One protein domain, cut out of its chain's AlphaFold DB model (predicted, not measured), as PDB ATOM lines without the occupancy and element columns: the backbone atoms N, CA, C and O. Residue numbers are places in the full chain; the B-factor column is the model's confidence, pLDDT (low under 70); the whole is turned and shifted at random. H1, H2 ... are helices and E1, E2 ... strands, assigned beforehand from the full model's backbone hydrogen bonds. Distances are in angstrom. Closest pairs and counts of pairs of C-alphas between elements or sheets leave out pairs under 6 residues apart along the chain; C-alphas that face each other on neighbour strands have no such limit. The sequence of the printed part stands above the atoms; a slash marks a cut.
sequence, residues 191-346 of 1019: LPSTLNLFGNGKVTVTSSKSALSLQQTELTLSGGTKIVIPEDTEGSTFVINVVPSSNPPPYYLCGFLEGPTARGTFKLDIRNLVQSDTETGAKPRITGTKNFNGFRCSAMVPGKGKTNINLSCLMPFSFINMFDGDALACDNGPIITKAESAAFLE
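What this domain is: This is residues 191 to 346 of the 1019 residues of an uncharacterized protein of viral metagenome (UniProt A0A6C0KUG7). A twisted eight-strand sheet is folded over on itself about E1, which doubles back at residue 200, into two walls of strands partly face to face. E3, the first part of E1, E5 and E6 make one wall; E2, the last part of E1, E4, E10 and E7 make the other, with H1 between E6 and E7. The hairpin E8 and E9 packs on E5 through E9, while H2 and H3 follow E10 toward one end of the long axis. The printed part has 156 residues, with three named helices and ten named strands; along the chain come six strands, then H1, then four strands, then H2 and H3, and the class is mostly strand, strands holding 75 of the 92 residues in named elements; the neighbour pairs of the branched sheet are antiparallel, and so are E8 and E9. The whole is compact, radius of gyration of the C-alphas 15.6 A, yet elongated, spanning 53 by 30 by 27 A.

Where its parts are: E1, residues 193 to 207, begins at C-alpha 193 (190.138, 1.720, 181.215), bends by 148 degrees at residue 200 and measures 15.0 A from first to last C-alpha. E2 is residues 213 to 219, E3 225 to 229, E4 237 to 243, 19.9 A, and E5 252 to 261, 29.6 A. E6 is residues 264 to 269, H1 270 to 273 and E7 274 to 277, with 0 residues between E6 and H1 and 0 between H1 and E7, both tight links. E8, residues 285 to 292, 19.5 A, bends by 65 degrees at residue 288; E9 is 295 to 301, 18.7 A, and E10 309 to 314. H2 is residues 325 to 330; H3, 339 to 345, ends at C-alpha 345 (197.738, -5.463, 166.876).

How they stand to each other: E2 and E3 lie on one side of E1, E4 and E5 on the other. N 203 and O 217 of the hairpin E1 and E2 are 2.8 A apart, N 195 and O 227 of E1 and E3 2.8 A, N 204 and O 241 of E1 and E4 2.9 A, and N 196 and O 256 of E1 and E5 2.9 A. E1 lies on one side of E5 and E6 on the other side, N 257 and O 268 of the hairpin E5 and E6 being 2.8 A apart; E10 is the antiparallel neighbour of E4, N 240 to O 311 2.9 A, and E7 that of E10, N 275 to O 312 2.7 A. H1 is on the sheet at a height of 6.1 A, over none of its strands. In the hairpin E8 and E9, N 290 and O 297 are 2.8 A apart; the closest C-alphas of E5 and E9, Tyr 252 and Val 301, are 4.8 A apart. H2 is not on the branched sheet; H3 only grazes it. Every O i to N i+4 pair is within hydrogen-bond range in H3, but 0 of 2 in H2, where 2 of 3 O i to N i+3 pairs are; H1 is too short for an i+4 pair.

The domain as a whole: The C-alphas farthest apart, Pro 248 and Gly 325, are 53.4 A apart. The printed part has no cut and no long link. Its mean pLDDT is 86.4; residues 208 to 211, 221 to 223 and 246 to 250 are under 70.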
ATOM      1  N   LEU A 191     196.804   2.752 184.717       92.12
ATOM      2  CA  LEU A 191     195.455   3.284 184.891       92.12
ATOM      3  C   LEU A 191     194.400   2.295 184.381       92.12
ATOM      4  O   LEU A 191     194.633   1.613 183.375       92.12
ATOM      5  N   PRO A 192     193.218   2.242 185.023       92.62
ATOM      6  CA  PRO A 192     192.088   1.486 184.509       92.62
ATOM      7  C   PRO A 192     191.553   2.102 183.208       92.62
ATOM      8  O   PRO A 192     191.731   3.287 182.918       92.62
ATOM      9  N   SER A 193     190.838   1.292 182.432       92.44
ATOM     10  CA  SER A 193     190.138   1.720 181.215       92.44
ATOM     11  C   SER A 193     188.654   1.365 181.281       92.44
ATOM     12  O   SER A 193     188.203   0.702 182.210       92.44
ATOM     13  N   THR A 194     187.851   1.852 180.337       92.50
ATOM     14  CA  THR A 194     186.400   1.630 180.316       92.50
ATOM     15  C   THR A 194     185.963   1.035 178.986       92.50
ATOM     16  O   THR A 194     186.149   1.624 177.923       92.50
ATOM     17  N   LEU A 195     185.324  -0.129 179.044       92.75
ATOM     18  CA  LEU A 195     184.672  -0.765 177.910       92.75
ATOM     19  C   LEU A 195     183.224  -0.277 177.813       92.75
ATOM     20  O   LEU A 195     182.414  -0.535 178.705       92.75
ATOM     21  N   ASN A 196     182.895   0.411 176.723       92.19
ATOM     22  CA  ASN A 196     181.554   0.907 176.437       92.19
ATOM     23  C   ASN A 196     180.894   0.013 175.380       92.19
ATOM     24  O   ASN A 196     181.384  -0.074 174.250       92.19
ATOM     25  N   LEU A 197     179.778  -0.631 175.730       92.19
ATOM     26  CA  LEU A 197     179.039  -1.538 174.846       92.19
ATOM     27  C   LEU A 197     177.618  -1.023 174.597       92.19
ATOM     28  O   LEU A 197     176.896  -0.666 175.525       92.19
ATOM     29  N   PHE A 198     177.209  -1.040 173.333       89.94
ATOM     30  CA  PHE A 198     175.917  -0.587 172.826       89.94
ATOM     31  C   PHE A 198     175.359  -1.622 171.858       89.94
ATOM     32  O   PHE A 198     176.104  -2.372 171.222       89.94
ATOM     33  N   GLY A 199     174.043  -1.650 171.689       88.12
ATOM     34  CA  GLY A 199     173.439  -2.628 170.804       88.12
ATOM     35  C   GLY A 199     172.005  -2.942 171.156       88.12
ATOM     36  O   GLY A 199     171.309  -2.142 171.771       88.12
ATOM     37  N   ASN A 200     171.584  -4.128 170.747       85.69
ATOM     38  CA  ASN A 200     170.291  -4.694 171.097       85.69
ATOM     39  C   ASN A 200     170.499  -6.185 171.398       85.69
ATOM     40  O   ASN A 200     171.131  -6.870 170.589       85.69
ATOM     41  N   GLY A 201     170.041  -6.654 172.562       86.44
ATOM     42  CA  GLY A 201     170.278  -8.003 173.089       86.44
ATOM     43  C   GLY A 201     170.822  -8.008 174.522       86.44
ATOM     44  O   GLY A 201     171.272  -6.987 175.039       86.44
ATOM     45  N   LYS A 202     170.837  -9.180 175.163       88.25
ATOM     46  CA  LYS A 202     171.393  -9.359 176.513       88.25
ATOM     47  C   LYS A 202     172.882  -9.652 176.433       88.25
ATOM     48  O   LYS A 202     173.270 -10.668 175.861       88.25
ATOM     49  N   VAL A 203     173.698  -8.794 177.036       91.44
ATOM     50  CA  VAL A 203     175.154  -8.933 177.082       91.44
ATOM     51  C   VAL A 203     175.627  -9.470 178.429       91.44
ATOM     52  O   VAL A 203     175.141  -9.065 179.484       91.44
ATOM     53  N   THR A 204     176.617 -10.353 178.389       91.62
ATOM     54  CA  THR A 204     177.435 -10.768 179.535       91.62
ATOM     55  C   THR A 204     178.901 -10.626 179.165       91.62
ATOM     56  O   THR A 204     179.285 -10.957 178.041       91.62
ATOM     57  N   VAL A 205     179.719 -10.167 180.110       91.00
ATOM     58  CA  VAL A 205     181.174 -10.078 179.939       91.00
ATOM     59  C   VAL A 205     181.844 -10.853 181.057       91.00
ATOM     60  O   VAL A 205     181.525 -10.637 182.224       91.00
ATOM     61  N   THR A 206     182.754 -11.757 180.709       89.31
ATOM     62  CA  THR A 206     183.481 -12.590 181.677       89.31
ATOM     63  C   THR A 206     184.957 -12.676 181.313       89.31
ATOM     64  O   THR A 206     185.321 -12.651 180.143       89.31
ATOM     65  N   SER A 207     185.836 -12.785 182.307       83.50
ATOM     66  CA  SER A 207     187.273 -13.003 182.101       83.50
ATOM     67  C   SER A 207     187.761 -14.228 182.866       83.50
ATOM     68  O   SER A 207     187.272 -14.535 183.952       83.50
ATOM     69  N   SER A 208     188.775 -14.895 182.312       65.06
ATOM     70  CA  SER A 208     189.459 -16.050 182.904       65.06
ATOM     71  C   SER A 208     190.174 -15.740 184.229       65.06
ATOM     72  O   SER A 208     190.422 -16.659 185.003       65.06
ATOM     73  N   LYS A 209     190.475 -14.465 184.524       59.50
ATOM     74  CA  LYS A 209     191.117 -14.021 185.780       59.50
ATOM     75  C   LYS A 209     190.156 -13.382 186.798       59.50
ATOM     76  O   LYS A 209     190.617 -12.724 187.724       59.50
ATOM     77  N   SER A 210     188.836 -13.520 186.639       55.31
ATOM     78  CA  SER A 210     187.790 -12.976 187.540       55.31
ATOM     79  C   SER A 210     187.772 -11.447 187.750       55.31
ATOM     80  O   SER A 210     186.859 -10.943 188.396       55.31
ATOM     81  N   ALA A 211     188.722 -10.693 187.188       60.88
ATOM     82  CA  ALA A 211     188.850  -9.240 187.352       60.88
ATOM     83  C   ALA A 211     187.808  -8.429 186.554       60.88
ATOM     84  O   ALA A 211     187.608  -7.244 186.801       60.88
ATOM     85  N   LEU A 212     187.140  -9.074 185.593       73.31
ATOM     86  CA  LEU A 212     186.152  -8.485 184.695       73.31
ATOM     87  C   LEU A 212     184.902  -9.359 184.676       73.31
ATOM     88  O   LEU A 212     184.926 -10.479 184.158       73.31
ATOM     89  N   SER A 213     183.814  -8.846 185.245       75.50
ATOM     90  CA  SER A 213     182.521  -9.521 185.256       75.50
ATOM     91  C   SER A 213     181.397  -8.506 185.116       75.50
ATOM     92  O   SER A 213     181.304  -7.553 185.889       75.50
ATOM     93  N   LEU A 214     180.538  -8.722 184.125       80.94
ATOM     94  CA  LEU A 214     179.273  -8.025 183.973       80.94
ATOM     95  C   LEU A 214     178.153  -9.057 184.047       80.94
ATOM     96  O   LEU A 214     178.060  -9.942 183.189       80.94
ATOM     97  N   GLN A 215     177.287  -8.915 185.053       77.25
ATOM     98  CA  GLN A 215     176.045  -9.679 185.110       77.25
ATOM     99  C   GLN A 215     175.165  -9.360 183.900       77.25
ATOM    100  O   GLN A 215     175.208  -8.254 183.360       77.25
ATOM    101  N   GLN A 216     174.365 -10.335 183.467       83.62
ATOM    102  CA  GLN A 216     173.575 -10.221 182.246       83.62
ATOM    103  C   GLN A 216     172.750  -8.928 182.218       83.62
ATOM    104  O   GLN A 216     171.876  -8.720 183.055       83.62
ATOM    105  N   THR A 217     173.043  -8.066 181.245       86.50
ATOM    106  CA  THR A 217     172.458  -6.727 181.119       86.50
ATOM    107  C   THR A 217     171.820  -6.575 179.743       86.50
ATOM    108  O   THR A 217     172.392  -6.993 178.740       86.50
ATOM    109  N   GLU A 218     170.634  -5.977 179.675       84.56
ATOM    110  CA  GLU A 218     169.956  -5.683 178.411       84.56
ATOM    111  C   GLU A 218     170.586  -4.448 177.743       84.56
ATOM    112  O   GLU A 218     170.658  -3.381 178.353       84.56
ATOM    113  N   LEU A 219     171.043  -4.580 176.496       85.50
ATOM    114  CA  LEU A 219     171.488  -3.457 175.673       85.50
ATOM    115  C   LEU A 219     170.291  -2.864 174.933       85.50
ATOM    116  O   LEU A 219     169.505  -3.591 174.327       85.50
ATOM    117  N   THR A 220     170.177  -1.538 174.936       73.00
ATOM    118  CA  THR A 220     169.103  -0.832 174.231       73.00
ATOM    119  C   THR A 220     169.669   0.129 173.189       73.00
ATOM    120  O   THR A 220     170.813   0.578 173.277       73.00
ATOM    121  N   LEU A 221     168.841   0.505 172.206       64.31
ATOM    122  CA  LEU A 221     169.217   1.457 171.152       64.31
ATOM    123  C   LEU A 221     169.610   2.845 171.697       64.31
ATOM    124  O   LEU A 221     170.336   3.569 171.018       64.31
ATOM    125  N   SER A 222     169.141   3.214 172.895       63.84
ATOM    126  CA  SER A 222     169.371   4.509 173.551       63.84
ATOM    127  C   SER A 222     170.279   4.444 174.788       63.84
ATOM    128  O   SER A 222     170.715   5.490 175.263       63.84
ATOM    129  N   GLY A 223     170.592   3.250 175.305       69.88
ATOM    130  CA  GLY A 223     171.361   3.050 176.536       69.88
ATOM    131  C   GLY A 223     172.323   1.868 176.425       69.88
ATOM    132  O   GLY A 223     171.899   0.726 176.233       69.88
ATOM    133  N   GLY A 224     173.620   2.163 176.536       81.69
ATOM    134  CA  GLY A 224     174.692   1.169 176.613       81.69
ATOM    135  C   GLY A 224     175.093   0.841 178.049       81.69
ATOM    136  O   GLY A 224     174.640   1.479 178.997       81.69
ATOM    137  N   THR A 225     175.986  -0.132 178.198       89.25
ATOM    138  CA  THR A 225     176.616  -0.483 179.476       89.25
ATOM    139  C   THR A 225     178.093  -0.099 179.472       89.25
ATOM    140  O   THR A 225     178.742  -0.083 178.421       89.25
ATOM    141  N   LYS A 226     178.618   0.222 180.656       90.12
ATOM    142  CA  LYS A 226     180.022   0.569 180.879       90.12
ATOM    143  C   LYS A 226     180.632  -0.422 181.850       90.12
ATOM    144  O   LYS A 226     180.060  -0.675 182.906       90.12
ATOM    145  N   ILE A 227     181.799  -0.946 181.508       90.00
ATOM    146  CA  ILE A 227     182.542  -1.874 182.356       90.00
ATOM    147  C   ILE A 227     183.929  -1.289 182.582       90.00
ATOM    148  O   ILE A 227     184.628  -0.978 181.618       90.00
ATOM    149  N   VAL A 228     184.329  -1.138 183.842       89.81
ATOM    150  CA  VAL A 228     185.698  -0.741 184.178       89.81
ATOM    151  C   VAL A 228     186.602  -1.957 184.006       89.81
ATOM    152  O   VAL A 228     186.376  -2.999 184.616       89.81
ATOM    153  N   ILE A 229     187.606  -1.817 183.150       88.56
ATOM    154  CA  ILE A 229     188.721  -2.742 183.003       88.56
ATOM    155  C   ILE A 229     189.808  -2.312 183.991       88.56
ATOM    156  O   ILE A 229     190.305  -1.188 183.871       88.56
ATOM    157  N   PRO A 230     190.175  -3.174 184.956       88.69
ATOM    158  CA  PRO A 230     191.242  -2.874 185.899       88.69
ATOM    159  C   PRO A 230     192.581  -2.593 185.212       88.69
ATOM    160  O   PRO A 230     192.825  -2.994 184.068       88.69
ATOM    161  N   GLU A 231     193.457  -1.916 185.942       88.69
ATOM    162  CA  GLU A 231     194.869  -1.771 185.596       88.69
ATOM    163  C   GLU A 231     195.579  -3.137 185.460       88.69
ATOM    164  O   GLU A 231     195.057  -4.173 185.878       88.69
ATOM    165  N   ASP A 232     196.746  -3.156 184.806       86.06
ATOM    166  CA  ASP A 232     197.586  -4.356 184.611       86.06
ATOM    167  C   ASP A 232     196.912  -5.553 183.904       86.06
ATOM    168  O   ASP A 232     197.258  -6.723 184.100       86.06
ATOM    169  N   THR A 233     195.955  -5.277 183.017       88.38
ATOM    170  CA  THR A 233     195.196  -6.303 182.282       88.38
ATOM    171  C   THR A 233     195.752  -6.639 180.892       88.38
ATOM    172  O   THR A 233     195.190  -7.498 180.207       88.38
ATOM    173  N   GLU A 234     196.862  -6.039 180.450       91.75
ATOM    174  CA  GLU A 234     197.461  -6.351 179.144       91.75
ATOM    175  C   GLU A 234     197.836  -7.839 179.010       91.75
ATOM    176  O   GLU A 234     198.410  -8.468 179.905       91.75
ATOM    177  N   GLY A 235     197.521  -8.421 177.857       89.06
ATOM    178  CA  GLY A 235     197.674  -9.838 177.545       89.06
ATOM    179  C   GLY A 235     196.573 -10.727 178.133       89.06
ATOM    180  O   GLY A 235     196.565 -11.929 177.874       89.06
ATOM    181  N   SER A 236     195.641 -10.183 178.926       89.69
ATOM    182  CA  SER A 236     194.502 -10.952 179.436       89.69
ATOM    183  C   SER A 236     193.400 -11.103 178.388       89.69
ATOM    184  O   SER A 236     193.199 -10.235 177.534       89.69
ATOM    185  N   THR A 237     192.668 -12.215 178.470       90.12
ATOM    186  CA  THR A 237     191.506 -12.479 177.623       90.12
ATOM    187  C   THR A 237     190.200 -12.305 178.391       90.12
ATOM    188  O   THR A 237     190.094 -12.581 179.594       90.12
ATOM    189  N   PHE A 238     189.179 -11.844 177.677       91.56
ATOM    190  CA  PHE A 238     187.813 -11.741 178.170       91.56
ATOM    191  C   PHE A 238     186.834 -12.070 177.047       91.56
ATOM    192  O   PHE A 238     187.159 -11.973 175.867       91.56
ATOM    193  N   VAL A 239     185.635 -12.493 177.418       92.25
ATOM    194  CA  VAL A 239     184.598 -12.946 176.504       92.25
ATOM    195  C   VAL A 239     183.426 -11.981 176.572       92.25
ATOM    196  O   VAL A 239     182.939 -11.682 177.661       92.25
ATOM    197  N   ILE A 240     182.961 -11.512 175.413       93.62
ATOM    198  CA  ILE A 240     181.701 -10.774 175.283       93.62
ATOM    199  C   ILE A 240     180.683 -11.703 174.633       93.62
ATOM    200  O   ILE A 240     180.775 -12.006 173.442       93.62
ATOM    201  N   ASN A 241     179.690 -12.125 175.406       91.81
ATOM    202  CA  ASN A 241     178.587 -12.930 174.910       91.81
ATOM    203  C   ASN A 241     177.322 -12.073 174.798       91.81
ATOM    204  O   ASN A 241     176.974 -11.357 175.736       91.81
ATOM    205  N   VAL A 242     176.656 -12.133 173.645       90.88
ATOM    206  CA  VAL A 242     175.386 -11.452 173.383       90.88
ATOM    207  C   VAL A 242     174.363 -12.477 172.921       90.88
ATOM    208  O   VAL A 242     174.563 -13.142 171.899       90.88
ATOM    209  N   VAL A 243     173.255 -12.571 173.653       88.56
ATOM    210  CA  VAL A 243     172.104 -13.412 173.304       88.56
ATOM    211  C   VAL A 243     170.893 -12.549 172.924       88.56
ATOM    212  O   VAL A 243     170.765 -11.419 173.405       88.56
ATOM    213  N   PRO A 244     169.984 -13.046 172.070       82.12
ATOM    214  CA  PRO A 244     168.781 -12.311 171.693       82.12
ATOM    215  C   PRO A 244     167.885 -12.013 172.900       82.12
ATOM    216  O   PRO A 244     167.681 -12.873 173.757       82.12
ATOM    217  N   SER A 245     167.298 -10.818 172.940       70.44
ATOM    218  CA  SER A 245     166.289 -10.441 173.938       70.44
ATOM    219  C   SER A 245     164.848 -10.526 173.431       70.44
ATOM    220  O   SER A 245     163.922 -10.597 174.234       70.44
ATOM    221  N   SER A 246     164.649 -10.584 172.110       64.88
ATOM    222  CA  SER A 246     163.376 -10.878 171.433       64.88
ATOM    223  C   SER A 246     163.619 -11.317 169.974       64.88
ATOM    224  O   SER A 246     164.727 -11.164 169.456       64.88
ATOM    225  N   ASN A 247     162.610 -11.910 169.318       57.03
ATOM    226  CA  ASN A 247     162.669 -12.421 167.937       57.03
ATOM    227  C   ASN A 247     161.520 -11.791 167.109       57.03
ATOM    228  O   ASN A 247     160.397 -11.833 167.621       57.03
ATOM    229  N   PRO A 248     161.717 -11.249 165.875       58.28
ATOM    230  CA  PRO A 248     162.917 -11.224 165.014       58.28
ATOM    231  C   PRO A 248     163.645  -9.838 164.935       58.28
ATOM    232  O   PRO A 248     163.182  -8.883 165.553       58.28
ATOM    233  N   PRO A 249     164.815  -9.722 164.245       61.75
ATOM    234  CA  PRO A 249     165.850  -8.674 164.418       61.75
ATOM    235  C   PRO A 249     165.455  -7.234 163.997       61.75
ATOM    236  O   PRO A 249     164.468  -7.074 163.280       61.75
ATOM    237  N   PRO A 250     166.261  -6.189 164.339       62.59
ATOM    238  CA  PRO A 250     167.735  -6.222 164.382       62.59
ATOM    239  C   PRO A 250     168.369  -6.219 165.782       62.59
ATOM    240  O   PRO A 250     168.152  -5.301 166.571       62.59
ATOM    241  N   TYR A 251     169.248  -7.199 166.031       77.00
ATOM    242  CA  TYR A 251     170.184  -7.238 167.159       77.00
ATOM    243  C   TYR A 251     171.636  -7.178 166.659       77.00
ATOM    244  O   TYR A 251     171.998  -7.811 165.665       77.00
ATOM    245  N   TYR A 252     172.446  -6.345 167.306       86.19
ATOM    246  CA  TYR A 252     173.847  -6.096 166.964       86.19
ATOM    247  C   TYR A 252     174.607  -5.644 168.213       86.19
ATOM    248  O   TYR A 252     173.997  -5.138 169.153       86.19
ATOM    249  N   LEU A 253     175.931  -5.779 168.185       91.50
ATOM    250  CA  LEU A 253     176.858  -5.252 169.182       91.50
ATOM    251  C   LEU A 253     177.756  -4.194 168.535       91.50
ATOM    252  O   LEU A 253     178.283  -4.393 167.443       91.50
ATOM    253  N   CYS A 254     177.939  -3.070 169.208       90.94
ATOM    254  CA  CYS A 254     178.837  -1.989 168.819       90.94
ATOM    255  C   CYS A 254     179.476  -1.447 170.090       90.94
ATOM    256  O   CYS A 254     178.810  -1.344 171.115       90.94
ATOM    257  N   GLY A 255     180.747  -1.080 170.064       91.88
ATOM    258  CA  GLY A 255     181.372  -0.562 171.269       91.88
ATOM    259  C   GLY A 255     182.741   0.016 171.022       91.88
ATOM    260  O   GLY A 255     183.300  -0.089 169.930       91.88
ATOM    261  N   PHE A 256     183.278   0.621 172.066       93.75
ATOM    262  CA  PHE A 256     184.650   1.087 172.082       93.75
ATOM    263  C   PHE A 256     185.234   0.963 173.483       93.75
ATOM    264  O   PHE A 256     184.535   1.081 174.490       93.75
ATOM    265  N   LEU A 257     186.532   0.724 173.529       94.06
ATOM    266  CA  LEU A 257     187.347   0.905 174.712       94.06
ATOM    267  C   LEU A 257     187.752   2.375 174.797       94.06
ATOM    268  O   LEU A 257     188.131   2.956 173.783       94.06
ATOM    269  N   GLU A 258     187.693   2.969 175.981       93.94
ATOM    270  CA  GLU A 258     188.240   4.299 176.240       93.94
ATOM    271  C   GLU A 258     189.154   4.302 177.463       93.94
ATOM    272  O   GLU A 258     188.920   3.566 178.422       93.94
ATOM    273  N   GLY A 259     190.196   5.128 177.440       93.38
ATOM    274  CA  GLY A 259     191.116   5.273 178.564       93.38
ATOM    275  C   GLY A 259     191.807   6.637 178.582       93.38
ATOM    276  O   GLY A 259     191.867   7.314 177.548       93.38
ATOM    277  N   PRO A 260     192.275   7.073 179.761       93.00
ATOM    278  CA  PRO A 260     192.935   8.361 179.934       93.00
ATOM    279  C   PRO A 260     194.356   8.366 179.346       93.00
ATOM    280  O   PRO A 260     195.098   7.400 179.492       93.00
ATOM    281  N   THR A 261     194.743   9.476 178.723       91.62
ATOM    282  CA  THR A 261     196.096   9.781 178.232       91.62
ATOM    283  C   THR A 261     196.460  11.224 178.591       91.62
ATOM    284  O   THR A 261     195.591  12.011 178.975       91.62
ATOM    285  N   ALA A 262     197.733  11.606 178.462       85.81
ATOM    286  CA  ALA A 262     198.176  12.967 178.778       85.81
ATOM    287  C   ALA A 262     197.524  14.043 177.880       85.81
ATOM    288  O   ALA A 262     197.302  15.167 178.323       85.81
ATOM    289  N   ARG A 263     197.154  13.702 176.635       85.88
ATOM    290  CA  ARG A 263     196.446  14.594 175.693       85.88
ATOM    291  C   ARG A 263     194.922  14.432 175.677       85.88
ATOM    292  O   ARG A 263     194.265  15.022 174.820       85.88
ATOM    293  N   GLY A 264     194.342  13.652 176.589       88.31
ATOM    294  CA  GLY A 264     192.892  13.510 176.721       88.31
ATOM    295  C   GLY A 264     192.428  12.059 176.782       88.31
ATOM    296  O   GLY A 264     193.002  11.237 177.481       88.31
ATOM    297  N   THR A 265     191.326  11.736 176.106       92.06
ATOM    298  CA  THR A 265     190.754  10.381 176.132       92.06
ATOM    299  C   THR A 265     191.029   9.668 174.820       92.06
ATOM    300  O   THR A 265     190.556  10.088 173.763       92.06
ATOM    301  N   PHE A 266     191.740   8.548 174.894       94.81
ATOM    302  CA  PHE A 266     191.920   7.648 173.765       94.81
ATOM    303  C   PHE A 266     190.704   6.725 173.628       94.81
ATOM    304  O   PHE A 266     190.170   6.260 174.635       94.81
ATOM    305  N   LYS A 267     190.271   6.446 172.392       94.62
ATOM    306  CA  LYS A 267     189.144   5.550 172.091       94.62
ATOM    307  C   LYS A 267     189.497   4.570 170.978       94.62
ATOM    308  O   LYS A 267     190.017   4.983 169.944       94.62
ATOM    309  N   LEU A 268     189.144   3.298 171.151       94.75
ATOM    310  CA  LEU A 268     189.373   2.236 170.171       94.75
ATOM    311  C   LEU A 268     188.126   1.375 169.979       94.75
ATOM    312  O   LEU A 268     187.558   0.880 170.946       94.75
ATOM    313  N   ASP A 269     187.725   1.150 168.729       94.56
ATOM    314  CA  ASP A 269     186.633   0.228 168.396       94.56
ATOM    315  C   ASP A 269     186.945  -1.188 168.913       94.56
ATOM    316  O   ASP A 269     188.022  -1.733 168.646       94.56
ATOM    317  N   ILE A 270     185.989  -1.803 169.617       94.38
ATOM    318  CA  ILE A 270     186.147  -3.147 170.195       94.38
ATOM    319  C   ILE A 270     186.440  -4.218 169.146       94.38
ATOM    320  O   ILE A 270     187.012  -5.246 169.494       94.38
ATOM    321  N   ARG A 271     186.121  -3.989 167.863       91.94
ATOM    322  CA  ARG A 271     186.519  -4.876 166.758       91.94
ATOM    323  C   ARG A 271     188.020  -5.183 166.782       91.94
ATOM    324  O   ARG A 271     188.403  -6.314 166.485       91.94
ATOM    325  N   ASN A 272     188.847  -4.202 167.144       91.75
ATOM    326  CA  ASN A 272     190.303  -4.349 167.201       91.75
ATOM    327  C   ASN A 272     190.773  -5.182 168.401       91.75
ATOM    328  O   ASN A 272     191.926  -5.586 168.436       91.75
ATOM    329  N   LEU A 273     189.887  -5.477 169.355       93.38
ATOM    330  CA  LEU A 273     190.155  -6.343 170.505       93.38
ATOM    331  C   LEU A 273     189.728  -7.792 170.250       93.38
ATOM    332  O   LEU A 273     190.150  -8.697 170.963       93.38
ATOM    333  N   VAL A 274     188.879  -8.043 169.246       93.25
ATOM    334  CA  VAL A 274     188.321  -9.376 168.981       93.25
ATOM    335  C   VAL A 274     189.372 -10.276 168.348       93.25
ATOM    336  O   VAL A 274     189.830 -10.018 167.237       93.25
ATOM    337  N   GLN A 275     189.690 -11.394 168.996       90.38
ATOM    338  CA  GLN A 275     190.475 -12.489 168.430       90.38
ATOM    339  C   GLN A 275     189.636 -13.289 167.434       90.38
ATOM    340  O   GLN A 275     190.018 -13.384 166.265       90.38
ATOM    341  N   SER A 276     188.471 -13.768 167.870       90.62
ATOM    342  CA  SER A 276     187.510 -14.537 167.077       90.62
ATOM    343  C   SER A 276     186.109 -14.477 167.697       90.62
ATOM    344  O   SER A 276     185.943 -14.154 168.871       90.62
ATOM    345  N   ASP A 277     185.102 -14.794 166.892       91.06
ATOM    346  CA  ASP A 277     183.774 -15.204 167.333       91.06
ATOM    347  C   ASP A 277     183.779 -16.728 167.502       91.06
ATOM    348  O   ASP A 277     183.869 -17.475 166.526       91.06
ATOM    349  N   THR A 278     183.732 -17.204 168.743       91.00
ATOM    350  CA  THR A 278     183.863 -18.627 169.082       91.00
ATOM    351  C   THR A 278     182.651 -19.453 168.648       91.00
ATOM    352  O   THR A 278     182.770 -20.669 168.522       91.00
ATOM    353  N   GLU A 279     181.518 -18.821 168.316       88.38
ATOM    354  CA  GLU A 279     180.366 -19.504 167.707       88.38
ATOM    355  C   GLU A 279     180.629 -19.957 166.269       88.38
ATOM    356  O   GLU A 279     180.054 -20.949 165.804       88.38
ATOM    357  N   THR A 280     181.451 -19.202 165.536       86.31
ATOM    358  CA  THR A 280     181.749 -19.440 164.117       86.31
ATOM    359  C   THR A 280     183.182 -19.881 163.858       86.31
ATOM    360  O   THR A 280     183.464 -20.400 162.781       86.31
ATOM    361  N   GLY A 281     184.093 -19.655 164.806       83.88
ATOM    362  CA  GLY A 281     185.533 -19.820 164.620       83.88
ATOM    363  C   GLY A 281     186.173 -18.745 163.729       83.88
ATOM    364  O   GLY A 281     187.350 -18.856 163.402       83.88
ATOM    365  N   ALA A 282     185.429 -17.707 163.330       85.12
ATOM    366  CA  ALA A 282     185.875 -16.668 162.398       85.12
ATOM    367  C   ALA A 282     185.861 -15.271 163.045       85.12
ATOM    368  O   ALA A 282     185.427 -15.102 164.179       85.12
ATOM    369  N   LYS A 283     186.335 -14.234 162.341       85.25
ATOM    370  CA  LYS A 283     186.117 -12.840 162.777       85.25
ATOM    371  C   LYS A 283     184.616 -12.491 162.706       85.25
ATOM    372  O   LYS A 283     183.925 -12.990 161.814       85.25
ATOM    373  N   PRO A 284     184.109 -11.616 163.593       87.38
ATOM    374  CA  PRO A 284     182.691 -11.271 163.632       87.38
ATOM    375  C   PRO A 284     182.228 -10.619 162.324       87.38
ATOM    376  O   PRO A 284     182.955  -9.833 161.708       87.38
ATOM    377  N   ARG A 285     180.993 -10.919 161.909       88.88
ATOM    378  CA  ARG A 285     180.374 -10.287 160.736       88.88
ATOM    379  C   ARG A 285     180.011  -8.843 161.056       88.88
ATOM    380  O   ARG A 285     179.462  -8.560 162.114       88.88
ATOM    381  N   ILE A 286     180.257  -7.944 160.107       90.25
ATOM    382  CA  ILE A 286     179.995  -6.509 160.247       90.25
ATOM    383  C   ILE A 286     178.964  -6.093 159.202       90.25
ATOM    384  O   ILE A 286     179.087  -6.454 158.034       90.25
ATOM    385  N   THR A 287     177.942  -5.346 159.619       88.62
ATOM    386  CA  THR A 287     176.851  -4.874 158.733       88.62
ATOM    387  C   THR A 287     176.891  -3.373 158.461       88.62
ATOM    388  O   THR A 287     176.062  -2.854 157.719       88.62
ATOM    389  N   GLY A 288     177.862  -2.669 159.044       87.88
ATOM    390  CA  GLY A 288     178.056  -1.232 158.899       87.88
ATOM    391  C   GLY A 288     178.668  -0.630 160.159       87.88
ATOM    392  O   GLY A 288     179.303  -1.325 160.952       87.88
ATOM    393  N   THR A 289     178.446   0.664 160.361       90.44
ATOM    394  CA  THR A 289     178.916   1.412 161.535       90.44
ATOM    395  C   THR A 289     177.764   2.144 162.215       90.44
ATOM    396  O   THR A 289     176.821   2.553 161.535       90.44
ATOM    397  N   LYS A 290     177.858   2.374 163.526       87.88
ATOM    398  CA  LYS A 290     176.908   3.182 164.304       87.88
ATOM    399  C   LYS A 290     177.651   4.273 165.070       87.88
ATOM    400  O   LYS A 290     178.784   4.062 165.491       87.88
ATOM    401  N   ASN A 291     177.004   5.422 165.246       87.06
ATOM    402  CA  ASN A 291     177.542   6.531 166.029       87.06
ATOM    403  C   ASN A 291     176.909   6.540 167.422       87.06
ATOM    404  O   ASN A 291     175.686   6.553 167.530       87.06
ATOM    405  N   PHE A 292     177.738   6.589 168.461       81.25
ATOM    406  CA  PHE A 292     177.322   6.720 169.857       81.25
ATOM    407  C   PHE A 292     178.229   7.730 170.559       81.25
ATOM    408  O   PHE A 292     179.448   7.579 170.544       81.25
ATOM    409  N   ASN A 293     177.646   8.779 171.151       76.12
ATOM    410  CA  ASN A 293     178.377   9.860 171.834       76.12
ATOM    411  C   ASN A 293     179.555  10.419 171.009       76.12
ATOM    412  O   ASN A 293     180.665  10.584 171.513       76.12
ATOM    413  N   GLY A 294     179.322  10.649 169.713       81.75
ATOM    414  CA  GLY A 294     180.328  11.176 168.785       81.75
ATOM    415  C   GLY A 294     181.391  10.172 168.318       81.75
ATOM    416  O   GLY A 294     182.191  10.523 167.459       81.75
ATOM    417  N   PHE A 295     181.396   8.929 168.814       89.00
ATOM    418  CA  PHE A 295     182.302   7.874 168.351       89.00
ATOM    419  C   PHE A 295     181.609   6.932 167.361       89.00
ATOM    420  O   PHE A 295     180.482   6.491 167.597       89.00
ATOM    421  N   ARG A 296     182.288   6.597 166.259       91.19
ATOM    422  CA  ARG A 296     181.790   5.689 165.216       91.19
ATOM    423  C   ARG A 296     182.364   4.287 165.426       91.19
ATOM    424  O   ARG A 296     183.544   4.078 165.175       91.19
ATOM    425  N   CYS A 297     181.537   3.335 165.858       91.44
ATOM    426  CA  CYS A 297     181.928   1.935 166.069       91.44
ATOM    427  C   CYS A 297     181.355   0.997 164.992       91.44
ATOM    428  O   CYS A 297     180.362   1.309 164.326       91.44
ATOM    429  N   SER A 298     181.976  -0.169 164.823       93.25
ATOM    430  CA  SER A 298     181.555  -1.231 163.906       93.25
ATOM    431  C   SER A 298     180.370  -2.014 164.476       93.25
ATOM    432  O   SER A 298     180.431  -2.527 165.591       93.25
ATOM    433  N   ALA A 299     179.294  -2.148 163.697       91.94
ATOM    434  CA  ALA A 299     178.117  -2.923 164.083       91.94
ATOM    435  C   ALA A 299     178.324  -4.408 163.760       91.94
ATOM    436  O   ALA A 299     178.188  -4.836 162.608       91.94
ATOM    437  N   MET A 300     178.653  -5.180 164.793       92.12
ATOM    438  CA  MET A 300     178.852  -6.621 164.728       92.12
ATOM    439  C   MET A 300     177.526  -7.359 164.891       92.12
ATOM    440  O   MET A 300     176.718  -7.033 165.759       92.12
ATOM    441  N   VAL A 301     177.304  -8.365 164.053       89.56
ATOM    442  CA  VAL A 301     176.101  -9.207 164.054       89.56
ATOM    443  C   VAL A 301     176.503 -10.678 164.131       89.56
ATOM    444  O   VAL A 301     177.649 -11.009 163.809       89.56
ATOM    445  N   PRO A 302     175.579 -11.581 164.497       87.56
ATOM    446  CA  PRO A 302     175.882 -13.001 164.517       87.56
ATOM    447  C   PRO A 302     176.403 -13.540 163.189       87.56
ATOM    448  O   PRO A 302     176.059 -13.086 162.082       87.56
ATOM    449  N   GLY A 303     177.181 -14.608 163.326       81.75
ATOM    450  CA  GLY A 303     177.533 -15.505 162.242       81.75
ATOM    451  C   GLY A 303     176.341 -15.920 161.381       81.75
ATOM    452  O   GLY A 303     175.190 -15.947 161.817       81.75
ATOM    453  N   LYS A 304     176.611 -16.276 160.122       81.31
ATOM    454  CA  LYS A 304     175.576 -16.828 159.242       81.31
ATOM    455  C   LYS A 304     174.991 -18.094 159.889       81.31
ATOM    456  O   LYS A 304     175.734 -19.021 160.186       81.31
ATOM    457  N   GLY A 305     173.675 -18.119 160.105       80.25
ATOM    458  CA  GLY A 305     172.979 -19.243 160.746       80.25
ATOM    459  C   GLY A 305     173.128 -19.321 162.272       80.25
ATOM    460  O   GLY A 305     172.711 -20.314 162.858       80.25
ATOM    461  N   LYS A 306     173.706 -18.301 162.919       85.94
ATOM    462  CA  LYS A 306     173.841 -18.212 164.379       85.94
ATOM    463  C   LYS A 306     172.911 -17.142 164.943       85.94
ATOM    464  O   LYS A 306     172.621 -16.148 164.281       85.94
ATOM    465  N   THR A 307     172.465 -17.338 166.180       84.25
ATOM    466  CA  THR A 307     171.627 -16.374 166.913       84.25
ATOM    467  C   THR A 307     172.395 -15.610 167.983       84.25
ATOM    468  O   THR A 307     171.949 -14.545 168.388       84.25
ATOM    469  N   ASN A 308     173.548 -16.121 168.411       87.56
ATOM    470  CA  ASN A 308     174.366 -15.528 169.461       87.56
ATOM    471  C   ASN A 308     175.633 -14.914 168.856       87.56
ATOM    472  O   ASN A 308     176.074 -15.317 167.775       87.56
ATOM    473  N   ILE A 309     176.217 -13.956 169.569       90.19
ATOM    474  CA  ILE A 309     177.568 -13.448 169.315       90.19
ATOM    475  C   ILE A 309     178.426 -13.865 170.510       90.19
ATOM    476  O   ILE A 309     178.032 -13.592 171.644       90.19
ATOM    477  N   ASN A 310     179.576 -14.505 170.286       92.31
ATOM    478  CA  ASN A 310     180.468 -14.904 171.374       92.31
ATOM    479  C   ASN A 310     181.915 -14.515 171.056       92.31
ATOM    480  O   ASN A 310     182.657 -15.264 170.429       92.31
ATOM    481  N   LEU A 311     182.314 -13.307 171.445       93.88
ATOM    482  CA  LEU A 311     183.605 -12.737 171.068       93.88
ATOM    483  C   LEU A 311     184.664 -13.080 172.112       93.88
ATOM    484  O   LEU A 311     184.547 -12.646 173.254       93.88
ATOM    485  N   SER A 312     185.715 -13.790 171.705       92.81
ATOM    486  CA  SER A 312     186.963 -13.855 172.469       92.81
ATOM    487  C   SER A 312     187.759 -12.589 172.191       92.81
ATOM    488  O   SER A 312     188.117 -12.326 171.040       92.81
ATOM    489  N   CYS A 313     188.035 -11.805 173.223       92.50
ATOM    490  CA  CYS A 313     188.767 -10.550 173.145       92.50
ATOM    491  C   CYS A 313     190.095 -10.636 173.907       92.50
ATOM    492  O   CYS A 313     190.187 -11.312 174.931       92.50
ATOM    493  N   LEU A 314     191.109  -9.925 173.413       91.69
ATOM    494  CA  LEU A 314     192.398  -9.720 174.073       91.69
ATOM    495  C   LEU A 314     192.513  -8.253 174.483       91.69
ATOM    496  O   LEU A 314     192.193  -7.383 173.672       91.69
ATOM    497  N   MET A 315     193.003  -7.977 175.694       92.81
ATOM    498  CA  MET A 315     193.470  -6.638 176.055       92.81
ATOM    499  C   MET A 315     194.924  -6.441 175.611       92.81
ATOM    500  O   MET A 315     195.798  -7.082 176.187       92.81
ATOM    501  N   PRO A 316     195.221  -5.584 174.616       92.25
ATOM    502  CA  PRO A 316     196.525  -5.596 173.963       92.25
ATOM    503  C   PRO A 316     197.431  -4.422 174.363       92.25
ATOM    504  O   PRO A 316     198.469  -4.219 173.753       92.25
ATOM    505  N   PHE A 317     197.043  -3.609 175.341       94.56
ATOM    506  CA  PHE A 317     197.861  -2.496 175.821       94.56
ATOM    507  C   PHE A 317     197.438  -2.071 177.223       94.56
ATOM    508  O   PHE A 317     196.373  -2.457 177.713       94.56
ATOM    509  N   SER A 318     198.266  -1.228 177.827       92.56
ATOM    510  CA  SER A 318     198.083  -0.633 179.144       92.56
ATOM    511  C   SER A 318     198.019   0.895 179.045       92.56
ATOM    512  O   SER A 318     198.712   1.504 178.228       92.56
ATOM    513  N   PHE A 319     197.227   1.535 179.907       93.06
ATOM    514  CA  PHE A 319     197.277   2.987 180.107       93.06
ATOM    515  C   PHE A 319     198.230   3.315 181.255       93.06
ATOM    516  O   PHE A 319     198.332   2.548 182.214       93.06
ATOM    517  N   ILE A 320     198.931   4.440 181.149       92.62
ATOM    518  CA  ILE A 320     199.894   4.912 182.150       92.62
ATOM    519  C   ILE A 320     199.418   6.192 182.810       92.62
ATOM    520  O   ILE A 320     198.659   6.964 182.223       92.62
ATOM    521  N   ASN A 321     199.867   6.401 184.043       88.81
ATOM    522  CA  ASN A 321     199.569   7.593 184.808       88.81
ATOM    523  C   ASN A 321     200.086   8.842 184.084       88.81
ATOM    524  O   ASN A 321     201.287   8.995 183.911       88.81
ATOM    525  N   MET A 322     199.181   9.748 183.707       81.56
ATOM    526  CA  MET A 322     199.502  10.976 182.969       81.56
ATOM    527  C   MET A 322     200.393  11.967 183.731       81.56
ATOM    528  O   MET A 322     200.913  12.894 183.121       81.56
ATOM    529  N   PHE A 323     200.535  11.791 185.046       78.69
ATOM    530  CA  PHE A 323     201.398  12.617 185.892       78.69
ATOM    531  C   PHE A 323     202.826  12.070 186.014       78.69
ATOM    532  O   PHE A 323     203.658  12.703 186.653       78.69
ATOM    533  N   ASP A 324     203.110  10.902 185.435       80.00
ATOM    534  CA  ASP A 324     204.458  10.341 185.402       80.00
ATOM    535  C   ASP A 324     205.267  10.952 184.245       80.00
ATOM    536  O   ASP A 324     204.730  11.175 183.158       80.00
ATOM    537  N   GLY A 325     206.563  11.200 184.444       71.75
ATOM    538  CA  GLY A 325     207.442  11.738 183.399       71.75
ATOM    539  C   GLY A 325     207.530  10.821 182.174       71.75
ATOM    540  O   GLY A 325     207.601  11.296 181.038       71.75
ATOM    541  N   ASP A 326     207.415   9.504 182.383       79.88
ATOM    542  CA  ASP A 326     207.392   8.515 181.300       79.88
ATOM    543  C   ASP A 326     206.092   8.598 180.458       79.88
ATOM    544  O   ASP A 326     206.047   8.098 179.331       79.88
ATOM    545  N   ALA A 327     205.040   9.286 180.932       76.31
ATOM    546  CA  ALA A 327     203.773   9.437 180.206       76.31
ATOM    547  C   ALA A 327     203.889  10.253 178.916       76.31
ATOM    548  O   ALA A 327     203.119  10.046 177.976       76.31
ATOM    549  N   LEU A 328     204.879  11.143 178.838       78.75
ATOM    550  CA  LEU A 328     205.147  11.929 177.633       78.75
ATOM    551  C   LEU A 328     205.655  11.075 176.470       78.75
ATOM    552  O   LEU A 328     205.564  11.494 175.317       78.75
ATOM    553  N   ALA A 329     206.160   9.875 176.753       79.56
ATOM    554  CA  ALA A 329     206.646   8.970 175.725       79.56
ATOM    555  C   ALA A 329     205.511   8.417 174.838       79.56
ATOM    556  O   ALA A 329     205.729   8.093 173.670       79.56
ATOM    557  N   CYS A 330     204.281   8.381 175.364       88.12
ATOM    558  CA  CYS A 330     203.068   8.057 174.618       88.12
ATOM    559  C   CYS A 330     201.901   8.942 175.074       88.12
ATOM    560  O   CYS A 330     200.922   8.491 175.665       88.12
ATOM    561  N   ASP A 331     202.013  10.241 174.812       87.56
ATOM    562  CA  ASP A 331     201.106  11.237 175.382       87.56
ATOM    563  C   ASP A 331     199.661  11.179 174.844       87.56
ATOM    564  O   ASP A 331     198.728  11.644 175.501       87.56
ATOM    565  N   ASN A 332     199.444  10.589 173.668       91.00
ATOM    566  CA  ASN A 332     198.152  10.542 172.983       91.00
ATOM    567  C   ASN A 332     197.556   9.128 172.856       91.00
ATOM    568  O   ASN A 332     196.510   8.973 172.221       91.00
ATOM    569  N   GLY A 333     198.183   8.111 173.451       92.38
ATOM    570  CA  GLY A 333     197.773   6.720 173.292       92.38
ATOM    571  C   GLY A 333     198.153   5.822 174.468       92.38
ATOM    572  O   GLY A 333     198.819   6.258 175.402       92.38
ATOM    573  N   PRO A 334     197.701   4.560 174.450       94.69
ATOM    574  CA  PRO A 334     198.162   3.547 175.385       94.69
ATOM    575  C   PRO A 334     199.509   2.965 174.942       94.69
ATOM    576  O   PRO A 334     199.900   3.079 173.775       94.69
ATOM    577  N   ILE A 335     200.185   2.273 175.857       95.00
ATOM    578  CA  ILE A 335     201.442   1.588 175.561       95.00
ATOM    579  C   ILE A 335     201.265   0.076 175.494       95.00
ATOM    580  O   ILE A 335     200.498  -0.518 176.249       95.00
ATOM    581  N   ILE A 336     202.026  -0.546 174.613       95.06
ATOM    582  CA  ILE A 336     202.166  -1.985 174.472       95.06
ATOM    583  C   ILE A 336     203.439  -2.380 175.211       95.06
ATOM    584  O   ILE A 336     204.486  -1.759 175.025       95.06
ATOM    585  N   THR A 337     203.358  -3.401 176.056       92.31
ATOM    586  CA  THR A 337     204.495  -3.892 176.850       92.31
ATOM    587  C   THR A 337     204.909  -5.311 176.476       92.31
ATOM    588  O   THR A 337     205.938  -5.790 176.944       92.31
ATOM    589  N   LYS A 338     204.124  -5.991 175.630       91.00
ATOM    590  CA  LYS A 338     204.332  -7.399 175.271       91.00
ATOM    591  C   LYS A 338     204.431  -7.610 173.765       91.00
ATOM    592  O   LYS A 338     203.640  -7.061 172.995       91.00
ATOM    593  N   ALA A 339     205.331  -8.501 173.357       89.69
ATOM    594  CA  ALA A 339     205.481  -8.892 171.958       89.69
ATOM    595  C   ALA A 339     204.202  -9.540 171.397       89.69
ATOM    596  O   ALA A 339     203.814  -9.260 170.266       89.69
ATOM    597  N   GLU A 340     203.489 -10.350 172.189       88.94
ATOM    598  CA  GLU A 340     202.244 -10.999 171.759       88.94
ATOM    599  C   GLU A 340     201.120  -9.983 171.519       88.94
ATOM    600  O   GLU A 340     200.299 -10.153 170.615       88.94
ATOM    601  N   SER A 341     201.094  -8.912 172.315       93.00
ATOM    602  CA  SER A 341     200.170  -7.791 172.147       93.00
ATOM    603  C   SER A 341     200.458  -7.023 170.853       93.00
ATOM    604  O   SER A 341     199.535  -6.767 170.075       93.00
ATOM    605  N   ALA A 342     201.730  -6.713 170.583       91.62
ATOM    606  CA  ALA A 342     202.153  -6.079 169.334       91.62
ATOM    607  C   ALA A 342     201.837  -6.956 168.115       91.62
ATOM    608  O   ALA A 342     201.354  -6.457 167.100       91.62
ATOM    609  N   ALA A 343     202.003  -8.277 168.239       89.50
ATOM    610  CA  ALA A 343     201.648  -9.243 167.203       89.50
ATOM    611  C   ALA A 343     200.160  -9.348 166.932       89.50
ATOM    612  O   ALA A 343     199.733  -9.549 165.791       89.50
ATOM    613  N   PHE A 344     199.357  -9.224 167.980       90.38
ATOM    614  CA  PHE A 344     197.917  -9.188 167.844       90.38
ATOM    615  C   PHE A 344     197.441  -7.913 167.136       90.38
ATOM    616  O   PHE A 344     196.536  -7.992 166.304       90.38
ATOM    617  N   LEU A 345     198.056  -6.770 167.456       90.44
ATOM    618  CA  LEU A 345     197.738  -5.463 166.876       90.44
ATOM    619  C   LEU A 345     198.401  -5.208 165.519       90.44
ATOM    620  O   LEU A 345     197.998  -4.271 164.834       90.44
ATOM    621  N   GLU A 346     199.402  -6.011 165.153       86.88
ATOM    622  CA  GLU A 346     200.306  -5.763 164.022       86.88
ATOM    623  C   GLU A 346     200.913  -4.344 164.084       86.88
ATOM    624  O   GLU A 346     201.018  -3.651 163.076       86.88
TER     625      GLU A 346